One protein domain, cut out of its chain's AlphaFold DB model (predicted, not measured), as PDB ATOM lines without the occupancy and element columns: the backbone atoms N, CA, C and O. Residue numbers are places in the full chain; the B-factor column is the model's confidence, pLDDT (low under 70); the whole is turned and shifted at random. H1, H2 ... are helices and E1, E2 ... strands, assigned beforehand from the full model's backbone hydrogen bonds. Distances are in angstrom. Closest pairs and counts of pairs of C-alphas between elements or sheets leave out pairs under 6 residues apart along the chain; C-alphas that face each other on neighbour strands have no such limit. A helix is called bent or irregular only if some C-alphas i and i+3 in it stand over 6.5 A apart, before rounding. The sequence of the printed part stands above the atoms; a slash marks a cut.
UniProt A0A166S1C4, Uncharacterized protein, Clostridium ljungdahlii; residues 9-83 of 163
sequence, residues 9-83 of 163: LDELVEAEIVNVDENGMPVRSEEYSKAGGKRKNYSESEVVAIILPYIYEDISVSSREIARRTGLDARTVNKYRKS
ATOM      1  N   LEU A   9     -15.693  30.954   3.378       86.88
ATOM      2  CA  LEU A   9     -14.781  30.063   2.677       86.88
ATOM      3  C   LEU A   9     -14.375  28.858   3.541       86.88
ATOM      4  O   LEU A   9     -14.426  27.734   3.044       86.88
ATOM      5  N   ASP A  10     -14.068  29.068   4.821       88.00
ATOM      6  CA  ASP A  10     -13.719  27.993   5.759       88.00
ATOM      7  C   ASP A  10     -14.881  27.014   5.928       88.00
ATOM      8  O   ASP A  10     -14.679  25.805   5.858       88.00
ATOM      9  N   GLU A  11     -16.120  27.508   6.039       88.62
ATOM     10  CA  GLU A  11     -17.311  26.645   6.076       88.62
ATOM     11  C   GLU A  11     -17.437  25.764   4.822       88.62
ATOM     12  O   GLU A  11     -17.881  24.617   4.897       88.62
ATOM     13  N   LEU A  12     -17.090  26.301   3.647       87.19
ATOM     14  CA  LEU A  12     -17.152  25.569   2.380       87.19
ATOM     15  C   LEU A  12     -16.042  24.522   2.260       87.19
ATOM     16  O   LEU A  12     -16.272  23.483   1.635       87.19
ATOM     17  N   VAL A  13     -14.872  24.797   2.839       87.56
ATOM     18  CA  VAL A  13     -13.737  23.870   2.898       87.56
ATOM     19  C   VAL A  13     -13.998  22.764   3.921       87.56
ATOM     20  O   VAL A  13     -13.865  21.592   3.583       87.56
ATOM     21  N   GLU A  14     -14.458  23.107   5.129       87.19
ATOM     22  CA  GLU A  14     -14.858  22.148   6.175       87.19
ATOM     23  C   GLU A  14     -15.963  21.197   5.685       87.19
ATOM     24  O   GLU A  14     -15.992  20.028   6.062       87.19
ATOM     25  N   ALA A  15     -16.870  21.686   4.833       84.00
ATOM     26  CA  ALA A  15     -17.940  20.890   4.234       84.00
ATOM     27  C   ALA A  15     -17.530  20.152   2.941       84.00
ATOM     28  O   ALA A  15     -18.403  19.601   2.265       84.00
ATOM     29  N   GLU A  16     -16.246  20.179   2.561       83.75
ATOM     30  CA  GLU A  16     -15.687  19.512   1.370       83.75
ATOM     31  C   GLU A  16     -16.372  19.930   0.046       83.75
ATOM     32  O   GLU A  16     -16.372  19.211  -0.958       83.75
ATOM     33  N   ILE A  17     -16.968  21.128   0.013       82.56
ATOM     34  CA  ILE A  17     -17.614  21.717  -1.175       82.56
ATOM     35  C   ILE A  17     -16.570  22.405  -2.063       82.56
ATOM     36  O   ILE A  17     -16.690  22.446  -3.296       82.56
ATOM     37  N   VAL A  18     -15.552  22.975  -1.424       85.50
ATOM     38  CA  VAL A  18     -14.431  23.690  -2.031       85.50
ATOM     39  C   VAL A  18     -13.145  23.071  -1.499       85.50
ATOM     40  O   VAL A  18     -13.003  22.866  -0.302       85.50
ATOM     41  N   ASN A  19     -12.208  22.792  -2.394       87.94
ATOM     42  CA  ASN A  19     -10.840  22.427  -2.065       87.94
ATOM     43  C   ASN A  19      -9.931  23.644  -2.252       87.94
ATOM     44  O   ASN A  19     -10.275  24.589  -2.960       87.94
ATOM     45  N   VAL A  20      -8.745  23.597  -1.658       88.00
ATOM     46  CA  VAL A  20      -7.692  24.590  -1.880       88.00
ATOM     47  C   VAL A  20      -6.650  23.975  -2.812       88.00
ATOM     48  O   VAL A  20      -6.198  22.855  -2.571       88.00
ATOM     49  N   ASP A  21      -6.325  24.662  -3.905       88.25
ATOM     50  CA  ASP A  21      -5.314  24.210  -4.861       88.25
ATOM     51  C   ASP A  21      -3.879  24.417  -4.337       88.25
ATOM     52  O   ASP A  21      -3.645  24.928  -3.241       88.25
ATOM     53  N   GLU A  22      -2.892  24.015  -5.136       85.69
ATOM     54  CA  GLU A  22      -1.464  24.141  -4.810       85.69
ATOM     55  C   GLU A  22      -0.984  25.587  -4.578       85.69
ATOM     56  O   GLU A  22       0.050  25.790  -3.946       85.69
ATOM     57  N   ASN A  23      -1.738  26.588  -5.044       84.06
ATOM     58  CA  ASN A  23      -1.439  28.009  -4.865       84.06
ATOM     59  C   ASN A  23      -2.191  28.619  -3.675       84.06
ATOM     60  O   ASN A  23      -2.130  29.829  -3.469       84.06
ATOM     61  N   GLY A  24      -2.914  27.811  -2.897       85.00
ATOM     62  CA  GLY A  24      -3.747  28.323  -1.815       85.00
ATOM     63  C   GLY A  24      -5.093  28.876  -2.294       85.00
ATOM     64  O   GLY A  24      -5.754  29.580  -1.531       85.00
ATOM     65  N   MET A  25      -5.519  28.578  -3.529       91.12
ATOM     66  CA  MET A  25      -6.707  29.186  -4.133       91.12
ATOM     67  C   MET A  25      -7.923  28.252  -4.125       91.12
ATOM     68  O   MET A  25      -7.791  27.050  -4.364       91.12
ATOM     69  N   PRO A  26      -9.134  28.780  -3.873       88.94
ATOM     70  CA  PRO A  26     -10.321  27.951  -3.714       88.94
ATOM     71  C   PRO A  26     -10.873  27.446  -5.050       88.94
ATOM     72  O   PRO A  26     -11.298  28.215  -5.913       88.94
ATOM     73  N   VAL A  27     -10.961  26.127  -5.188       89.75
ATOM     74  CA  VAL A  27     -11.484  25.423  -6.362       89.75
ATOM     75  C   VAL A  27     -12.613  24.481  -5.960       89.75
ATOM     76  O   VAL A  27     -12.616  23.915  -4.872       89.75
ATOM     77  N   ARG A  28     -13.616  24.282  -6.814       83.19
ATOM     78  CA  ARG A  28     -14.718  23.361  -6.501       83.19
ATOM     79  C   ARG A  28     -14.221  21.912  -6.375       83.19
ATOM     80  O   ARG A  28     -13.464  21.454  -7.228       83.19
ATOM     81  N   SER A  29     -14.690  21.176  -5.365       76.00
ATOM     82  CA  SER A  29     -14.300  19.773  -5.177       76.00
ATOM     83  C   SER A  29     -14.871  18.844  -6.269       76.00
ATOM     84  O   SER A  29     -15.972  19.040  -6.805       76.00
ATOM     85  N   GLU A  30     -14.105  17.807  -6.633       62.94
ATOM     86  CA  GLU A  30     -14.492  16.838  -7.671       62.94
ATOM     87  C   GLU A  30     -15.673  15.945  -7.252       62.94
ATOM     88  O   GLU A  30     -16.500  15.573  -8.092       62.94
ATOM     89  N   GLU A  31     -15.781  15.597  -5.968       53.88
ATOM     90  CA  GLU A  31     -16.822  14.700  -5.445       53.88
ATOM     91  C   GLU A  31     -18.222  15.324  -5.554       53.88
ATOM     92  O   GLU A  31     -19.185  14.658  -5.953       53.88
ATOM     93  N   TYR A  32     -18.310  16.648  -5.401       51.91
ATOM     94  CA  TYR A  32     -19.507  17.450  -5.678       51.91
ATOM     95  C   TYR A  32     -19.913  17.504  -7.158       51.91
ATOM     96  O   TYR A  32     -20.993  17.999  -7.502       51.91
ATOM     97  N   SER A  33     -19.047  17.038  -8.054       50.00
ATOM     98  CA  SER A  33     -19.293  16.999  -9.497       50.00
ATOM     99  C   SER A  33     -19.759  15.613  -9.961       50.00
ATOM    100  O   SER A  33     -20.483  15.518 -10.953       50.00
ATOM    101  N   LYS A  34     -19.404  14.543  -9.229       45.78
ATOM    102  CA  LYS A  34     -19.643  13.136  -9.612       45.78
ATOM    103  C   LYS A  34     -20.899  12.507  -8.975       45.78
ATOM    104  O   LYS A  34     -21.457  11.582  -9.556       45.78
ATOM    105  N   ALA A  35     -21.402  13.017  -7.845       43.41
ATOM    106  CA  ALA A  35     -22.442  12.343  -7.047       43.41
ATOM    107  C   ALA A  35     -23.918  12.698  -7.361       43.41
ATOM    108  O   ALA A  35     -24.801  12.356  -6.580       43.41
ATOM    109  N   GLY A  36     -24.243  13.436  -8.431       45.09
ATOM    110  CA  GLY A  36     -25.642  13.810  -8.742       45.09
ATOM    111  C   GLY A  36     -26.361  14.677  -7.680       45.09
ATOM    112  O   GLY A  36     -27.500  15.101  -7.893       45.09
ATOM    113  N   GLY A  37     -25.693  14.997  -6.566       43.34
ATOM    114  CA  GLY A  37     -26.154  15.853  -5.481       43.34
ATOM    115  C   GLY A  37     -26.141  17.316  -5.899       43.34
ATOM    116  O   GLY A  37     -25.205  18.063  -5.632       43.34
ATOM    117  N   LYS A  38     -27.193  17.750  -6.592       46.41
ATOM    118  CA  LYS A  38     -27.368  19.160  -6.937       46.41
ATOM    119  C   LYS A  38     -27.686  19.972  -5.679       46.41
ATOM    120  O   LYS A  38     -28.859  20.216  -5.392       46.41
ATOM    121  N   ARG A  39     -26.679  20.573  -5.044       53.72
ATOM    122  CA  ARG A  39     -26.898  21.952  -4.590       53.72
ATOM    123  C   ARG A  39     -27.008  22.783  -5.867       53.72
ATOM    124  O   ARG A  39     -26.020  23.040  -6.542       53.72
ATOM    125  N   LYS A  40     -28.250  23.039  -6.302       55.16
ATOM    126  CA  LYS A  40     -28.540  23.541  -7.658       55.16
ATOM    127  C   LYS A  40     -27.872  24.885  -7.952       55.16
ATOM    128  O   LYS A  40     -27.614  25.145  -9.117       55.16
ATOM    129  N   ASN A  41     -27.598  25.699  -6.932       67.06
ATOM    130  CA  ASN A  41     -27.002  27.022  -7.068       67.06
ATOM    131  C   ASN A  41     -26.150  27.325  -5.830       67.06
ATOM    132  O   ASN A  41     -26.639  27.138  -4.716       67.06
ATOM    133  N   TYR A  42     -24.924  27.815  -6.026       77.19
ATOM    134  CA  TYR A  42     -24.206  28.527  -4.969       77.19
ATOM    135  C   TYR A  42     -24.995  29.785  -4.599       77.19
ATOM    136  O   TYR A  42     -25.562  30.448  -5.481       77.19
ATOM    137  N   SER A  43     -25.047  30.112  -3.311       87.69
ATOM    138  CA  SER A  43     -25.544  31.416  -2.883       87.69
ATOM    139  C   SER A  43     -24.583  32.520  -3.332       87.69
ATOM    140  O   SER A  43     -23.427  32.277  -3.678       87.69
ATOM    141  N   GLU A  44     -25.050  33.764  -3.293       90.00
ATOM    142  CA  GLU A  44     -24.180  34.917  -3.524       90.00
ATOM    143  C   GLU A  44     -22.980  34.934  -2.571       90.00
ATOM    144  O   GLU A  44     -21.856  35.105  -3.027       90.00
ATOM    145  N   SER A  45     -23.205  34.702  -1.273       90.44
ATOM    146  CA  SER A  45     -22.136  34.690  -0.270       90.44
ATOM    147  C   SER A  45     -21.090  33.610  -0.533       90.44
ATOM    148  O   SER A  45     -19.903  33.863  -0.365       90.44
ATOM    149  N   GLU A  46     -21.510  32.440  -1.006       90.19
ATOM    150  CA  GLU A  46     -20.602  31.341  -1.337       90.19
ATOM    151  C   GLU A  46     -19.782  31.646  -2.588       90.19
ATOM    152  O   GLU A  46     -18.572  31.433  -2.599       90.19
ATOM    153  N   VAL A  47     -20.409  32.194  -3.634       91.38
ATOM    154  CA  VAL A  47     -19.660  32.598  -4.832       91.38
ATOM    155  C   VAL A  47     -18.683  33.715  -4.499       91.38
ATOM    156  O   VAL A  47     -17.542  33.647  -4.943       91.38
ATOM    157  N   VAL A  48     -19.102  34.720  -3.723       93.31
ATOM    158  CA  VAL A  48     -18.226  35.816  -3.292       93.31
ATOM    159  C   VAL A  48     -17.023  35.270  -2.530       93.31
ATOM    160  O   VAL A  48     -15.906  35.613  -2.898       93.31
ATOM    161  N   ALA A  49     -17.227  34.373  -1.562       91.75
ATOM    162  CA  ALA A  49     -16.140  33.752  -0.804       91.75
ATOM    163  C   ALA A  49     -15.127  33.020  -1.706       91.75
ATOM    164  O   ALA A  49     -13.924  33.134  -1.502       91.75
ATOM    165  N   ILE A  50     -15.599  32.335  -2.753       91.88
ATOM    166  CA  ILE A  50     -14.732  31.616  -3.702       91.88
ATOM    167  C   ILE A  50     -13.980  32.576  -4.641       91.88
ATOM    168  O   ILE A  50     -12.804  32.372  -4.922       91.88
ATOM    169  N   ILE A  51     -14.631  33.610  -5.182       94.31
ATOM    170  CA  ILE A  51     -14.008  34.458  -6.220       94.31
ATOM    171  C   ILE A  51     -13.167  35.605  -5.650       94.31
ATOM    172  O   ILE A  51     -12.337  36.162  -6.370       94.31
ATOM    173  N   LEU A  52     -13.405  35.995  -4.397       92.62
ATOM    174  CA  LEU A  52     -12.755  37.137  -3.760       92.62
ATOM    175  C   LEU A  52     -11.228  36.980  -3.652       92.62
ATOM    176  O   LEU A  52     -10.552  37.930  -4.054       92.62
ATOM    177  N   PRO A  53     -10.667  35.817  -3.254       92.31
ATOM    178  CA  PRO A  53      -9.217  35.616  -3.227       92.31
ATOM    179  C   PRO A  53      -8.544  35.879  -4.579       92.31
ATOM    180  O   PRO A  53      -7.536  36.576  -4.636       92.31
ATOM    181  N   TYR A  54      -9.140  35.418  -5.687       93.00
ATOM    182  CA  TYR A  54      -8.573  35.605  -7.033       93.00
ATOM    183  C   TYR A  54      -8.473  37.076  -7.434       93.00
ATOM    184  O   TYR A  54      -7.495  37.491  -8.049       93.00
ATOM    185  N   ILE A  55      -9.497  37.867  -7.111       91.12
ATOM    186  CA  ILE A  55      -9.537  39.293  -7.465       91.12
ATOM    187  C   ILE A  55      -8.662  40.111  -6.515       91.12
ATOM    188  O   ILE A  55      -8.130  41.148  -6.905       91.12
ATOM    189  N   TYR A  56      -8.522  39.654  -5.275       87.12
ATOM    190  CA  TYR A  56      -7.625  40.261  -4.307       87.12
ATOM    191  C   TYR A  56      -6.147  40.043  -4.670       87.12
ATOM    192  O   TYR A  56      -5.337  40.951  -4.490       87.12
ATOM    193  N   GLU A  57      -5.805  38.874  -5.218       86.62
ATOM    194  CA  GLU A  57      -4.466  38.578  -5.740       86.62
ATOM    195  C   GLU A  57      -4.174  39.349  -7.039       86.62
ATOM    196  O   GLU A  57      -3.126  39.985  -7.159       86.62
ATOM    197  N   ASP A  58      -5.118  39.354  -7.987       88.06
ATOM    198  CA  ASP A  58      -5.012  40.091  -9.249       88.06
ATOM    199  C   ASP A  58      -6.360  40.704  -9.658       88.06
ATOM    200  O   ASP A  58      -7.247  40.043 -10.202       88.06
ATOM    201  N   ILE A  59      -6.498  42.022  -9.486       86.06
ATOM    202  CA  ILE A  59      -7.736  42.741  -9.817       86.06
ATOM    203  C   ILE A  59      -8.079  42.704 -11.317       86.06
ATOM    204  O   ILE A  59      -9.249  42.865 -11.698       86.06
ATOM    205  N   SER A  60      -7.079  42.481 -12.174       90.25
ATOM    206  CA  SER A  60      -7.231  42.440 -13.629       90.25
ATOM    207  C   SER A  60      -7.756  41.096 -14.140       90.25
ATOM    208  O   SER A  60      -8.233  41.019 -15.280       90.25
ATOM    209  N   VAL A  61      -7.762  40.056 -13.295       92.94
ATOM    210  CA  VAL A  61      -8.200  38.712 -13.677       92.94
ATOM    211  C   VAL A  61      -9.624  38.738 -14.244       92.94
ATOM    212  O   VAL A  61     -10.558  39.352 -13.708       92.94
ATOM    213  N   SER A  62      -9.813  38.083 -15.389       94.31
ATOM    214  CA  SER A  62     -11.107  38.079 -16.073       94.31
ATOM    215  C   SER A  62     -12.087  37.104 -15.412       94.31
ATOM    216  O   SER A  62     -11.702  36.038 -14.941       94.31
ATOM    217  N   SER A  63     -13.391  37.402 -15.459       93.88
ATOM    218  CA  SER A  63     -14.419  36.488 -14.929       93.88
ATOM    219  C   SER A  63     -14.412  35.113 -15.613       93.88
ATOM    220  O   SER A  63     -14.811  34.127 -15.001       93.88
ATOM    221  N   ARG A  64     -13.956  35.030 -16.874       94.56
ATOM    222  CA  ARG A  64     -13.786  33.751 -17.586       94.56
ATOM    223  C   ARG A  64     -12.634  32.935 -17.015       94.56
ATOM    224  O   ARG A  64     -12.760  31.724 -16.899       94.56
ATOM    225  N   GLU A  65     -11.537  33.597 -16.663       94.88
ATOM    226  CA  GLU A  65     -10.377  32.931 -16.077       94.88
ATOM    227  C   GLU A  65     -10.684  32.428 -14.664       94.88
ATOM    228  O   GLU A  65     -10.408  31.270 -14.364       94.88
ATOM    229  N   ILE A  66     -11.366  33.232 -13.838       93.81
ATOM    230  CA  ILE A  66     -11.859  32.780 -12.527       93.81
ATOM    231  C   ILE A  66     -12.780  31.564 -12.697       93.81
ATOM    232  O   ILE A  66     -12.611  30.563 -12.009       93.81
ATOM    233  N   ALA A  67     -13.733  31.611 -13.634       92.56
ATOM    234  CA  ALA A  67     -14.641  30.495 -13.904       92.56
ATOM    235  C   ALA A  67     -13.889  29.214 -14.310       92.56
ATOM    236  O   ALA A  67     -14.202  28.133 -13.819       92.56
ATOM    237  N   ARG A  68     -12.857  29.342 -15.156       92.56
ATOM    238  CA  ARG A  68     -11.997  28.225 -15.571       92.56
ATOM    239  C   ARG A  68     -11.255  27.599 -14.389       92.56
ATOM    240  O   ARG A  68     -11.194  26.378 -14.319       92.56
ATOM    241  N   ARG A  69     -10.696  28.415 -13.489       90.81
ATOM    242  CA  ARG A  69      -9.938  27.940 -12.316       90.81
ATOM    243  C   ARG A  69     -10.839  27.328 -11.243       90.81
ATOM    244  O   ARG A  69     -10.532  26.271 -10.717       90.81
ATOM    245  N   THR A  70     -11.971  27.964 -10.962       89.00
ATOM    246  CA  THR A  70     -12.878  27.575  -9.866       89.00
ATOM    247  C   THR A  70     -13.881  26.486 -10.246       89.00
ATOM    248  O   THR A  70     -14.472  25.863  -9.366       89.00
ATOM    249  N   GLY A  71     -14.136  26.276 -11.542       86.56
ATOM    250  CA  GLY A  71     -15.215  25.408 -12.027       86.56
ATOM    251  C   GLY A  71     -16.621  26.013 -11.879       86.56
ATOM    252  O   GLY A  71     -17.620  25.301 -12.019       86.56
ATOM    253  N   LEU A  72     -16.724  27.313 -11.581       88.19
ATOM    254  CA  LEU A  72     -17.989  28.048 -11.525       88.19
ATOM    255  C   LEU A  72     -18.465  28.472 -12.920       88.19
ATOM    256  O   LEU A  72     -17.681  28.673 -13.842       88.19
ATOM    257  N   ASP A  73     -19.774  28.687 -13.068       88.38
ATOM    258  CA  ASP A  73     -20.319  29.268 -14.296       88.38
ATOM    259  C   ASP A  73     -19.886  30.738 -14.457       88.38
ATOM    260  O   ASP A  73     -20.020  31.558 -13.544       88.38
ATOM    261  N   ALA A  74     -19.410  31.101 -15.651       89.25
ATOM    262  CA  ALA A  74     -18.885  32.437 -15.922       89.25
ATOM    263  C   ALA A  74     -19.936  33.555 -15.787       89.25
ATOM    264  O   ALA A  74     -19.580  34.687 -15.438       89.25
ATOM    265  N   ARG A  75     -21.227  33.279 -16.039       90.25
ATOM    266  CA  ARG A  75     -22.301  34.266 -15.825       90.25
ATOM    267  C   ARG A  75     -22.531  34.479 -14.336       90.25
ATOM    268  O   ARG A  75     -22.695  35.625 -13.924       90.25
ATOM    269  N   THR A  76     -22.484  33.410 -13.543       90.69
ATOM    270  CA  THR A  76     -22.572  33.465 -12.077       90.69
ATOM    271  C   THR A  76     -21.424  34.273 -11.474       90.69
ATOM    272  O   THR A  76     -21.678  35.202 -10.706       90.69
ATOM    273  N   VAL A  77     -20.181  34.015 -11.896       92.69
ATOM    274  CA  VAL A  77     -19.006  34.805 -11.478       92.69
ATOM    275  C   VAL A  77     -19.192  36.280 -11.833       92.69
ATOM    276  O   VAL A  77     -19.036  37.155 -10.988       92.69
ATOM    277  N   ASN A  78     -19.579  36.580 -13.077       93.75
ATOM    278  CA  ASN A  78     -19.750  37.963 -13.522       93.75
ATOM    279  C   ASN A  78     -20.896  38.695 -12.803       93.75
ATOM    280  O   ASN A  78     -20.800  39.903 -12.583       93.75
ATOM    281  N   LYS A  79     -21.973  37.985 -12.450       94.06
ATOM    282  CA  LYS A  79     -23.092  38.532 -11.677       94.06
ATOM    283  C   LYS A  79     -22.627  38.930 -10.278       94.06
ATOM    284  O   LYS A  79     -22.824  40.076  -9.885       94.06
ATOM    285  N   TYR A  80     -21.999  38.007  -9.551       94.62
ATOM    286  CA  TYR A  80     -21.660  38.224  -8.144       94.62
ATOM    287  C   TYR A  80     -20.398  39.059  -7.935       94.62
ATOM    288  O   TYR A  80     -20.348  39.822  -6.985       94.62
ATOM    289  N   ARG A  81     -19.457  39.088  -8.887       91.88
ATOM    290  CA  ARG A  81     -18.349  40.067  -8.889       91.88
ATOM    291  C   ARG A  81     -18.826  41.526  -8.854       91.88
ATOM    292  O   ARG A  81     -18.086  42.418  -8.458       91.88
ATOM    293  N   LYS A  82     -20.041  41.798  -9.331       92.19
ATOM    294  CA  LYS A  82     -20.612  43.152  -9.390       92.19
ATOM    295  C   LYS A  82     -21.579  43.440  -8.247       92.19
ATOM    296  O   LYS A  82     -22.148  44.531  -8.227       92.19
ATOM    297  N   SER A  83     -21.804  42.481  -7.355       94.38
ATOM    298  CA  SER A  83     -22.783  42.637  -6.293       94.38
ATOM    299  C   SER A  83     -22.274  43.537  -5.170       94.38
ATOM    300  O   SER A  83     -21.069  43.741  -5.012       94.38
TER     301      SER A  83
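Overview. This is residues 9 to 83 of the 163 residues of an uncharacterized protein of Clostridium ljungdahlii (UniProt A0A166S1C4). A short two-stranded hairpin, E1 and E2, has helices H1, H3 and H4 gathered round it, and H3, H4 and H5 cross one another steeply in a small cluster. H2 and the loop after it swing out to one end of the longest axis. The 75 printed residues hold H1, E1, E2, H2, H3, H4 and H5 in chain order, mostly helix, with an antiparallel sheet. The whole is compact, radius of gyration of the C-alphas 11.7 A, spanning 34 by 25 by 20 A.

Along the chain. E1 is residues 18 to 20, 6.8 A long, and E2 residues 26 to 28, 6.9 A. H1 is residues 9 to 14, from C-alpha 9 at (-14.781, 30.063, 2.677), 8.7 A. H3 is residues 44 to 57, 20.2 A, and only just irregular: C-alphas 50 and 53 are 6.8 A apart. H4 is residues 63 to 70, 10.4 A; H5 is residues 74 to 80, 10.1 A, ending at (-21.660, 38.224, -8.144). H2 is residues 31 to 34, 5.3 A.

Arrangement. E1 and E2 form a hairpin, antiparallel at 136 degrees, with N 19 and O 27 2.8 A apart, within hydrogen-bond range. The closest C-alphas of E2 and H4 are Val 27 and Thr 70, 4.3 A; of E2 and H3, Pro 26 and Ile 50, 5.7 A; of E1 and H1, Val 18 and Leu 12, 5.5 A. H3 is the hub. Its residues 46 to 50 alone touch H1, closest C-alphas Ala 49 and Leu 9, 5.3 A, at a steep tilt of 70.0 degrees, only just short of about perpendicular. H4 and H5 touch, closest C-alphas Ala 67 and Ala 74, 5.1 A, about perpendicular at 77 degrees. H3 and H5 touch, closest C-alphas Glu 44 and Tyr 80, 6.2 A, at 81 degrees. H2 touches no helix. Every O i to N i+4 pair is within hydrogen-bond range in H1, H4 and H5, and 8 of 10 in H3; H2 is too short for one.

Size, cuts and confidence. The C-alphas farthest apart, of Gly 36 and Ser 60, are 34.4 A apart. The printed part has no cut and no long link. Residues 30 to 41 have pLDDT under 70.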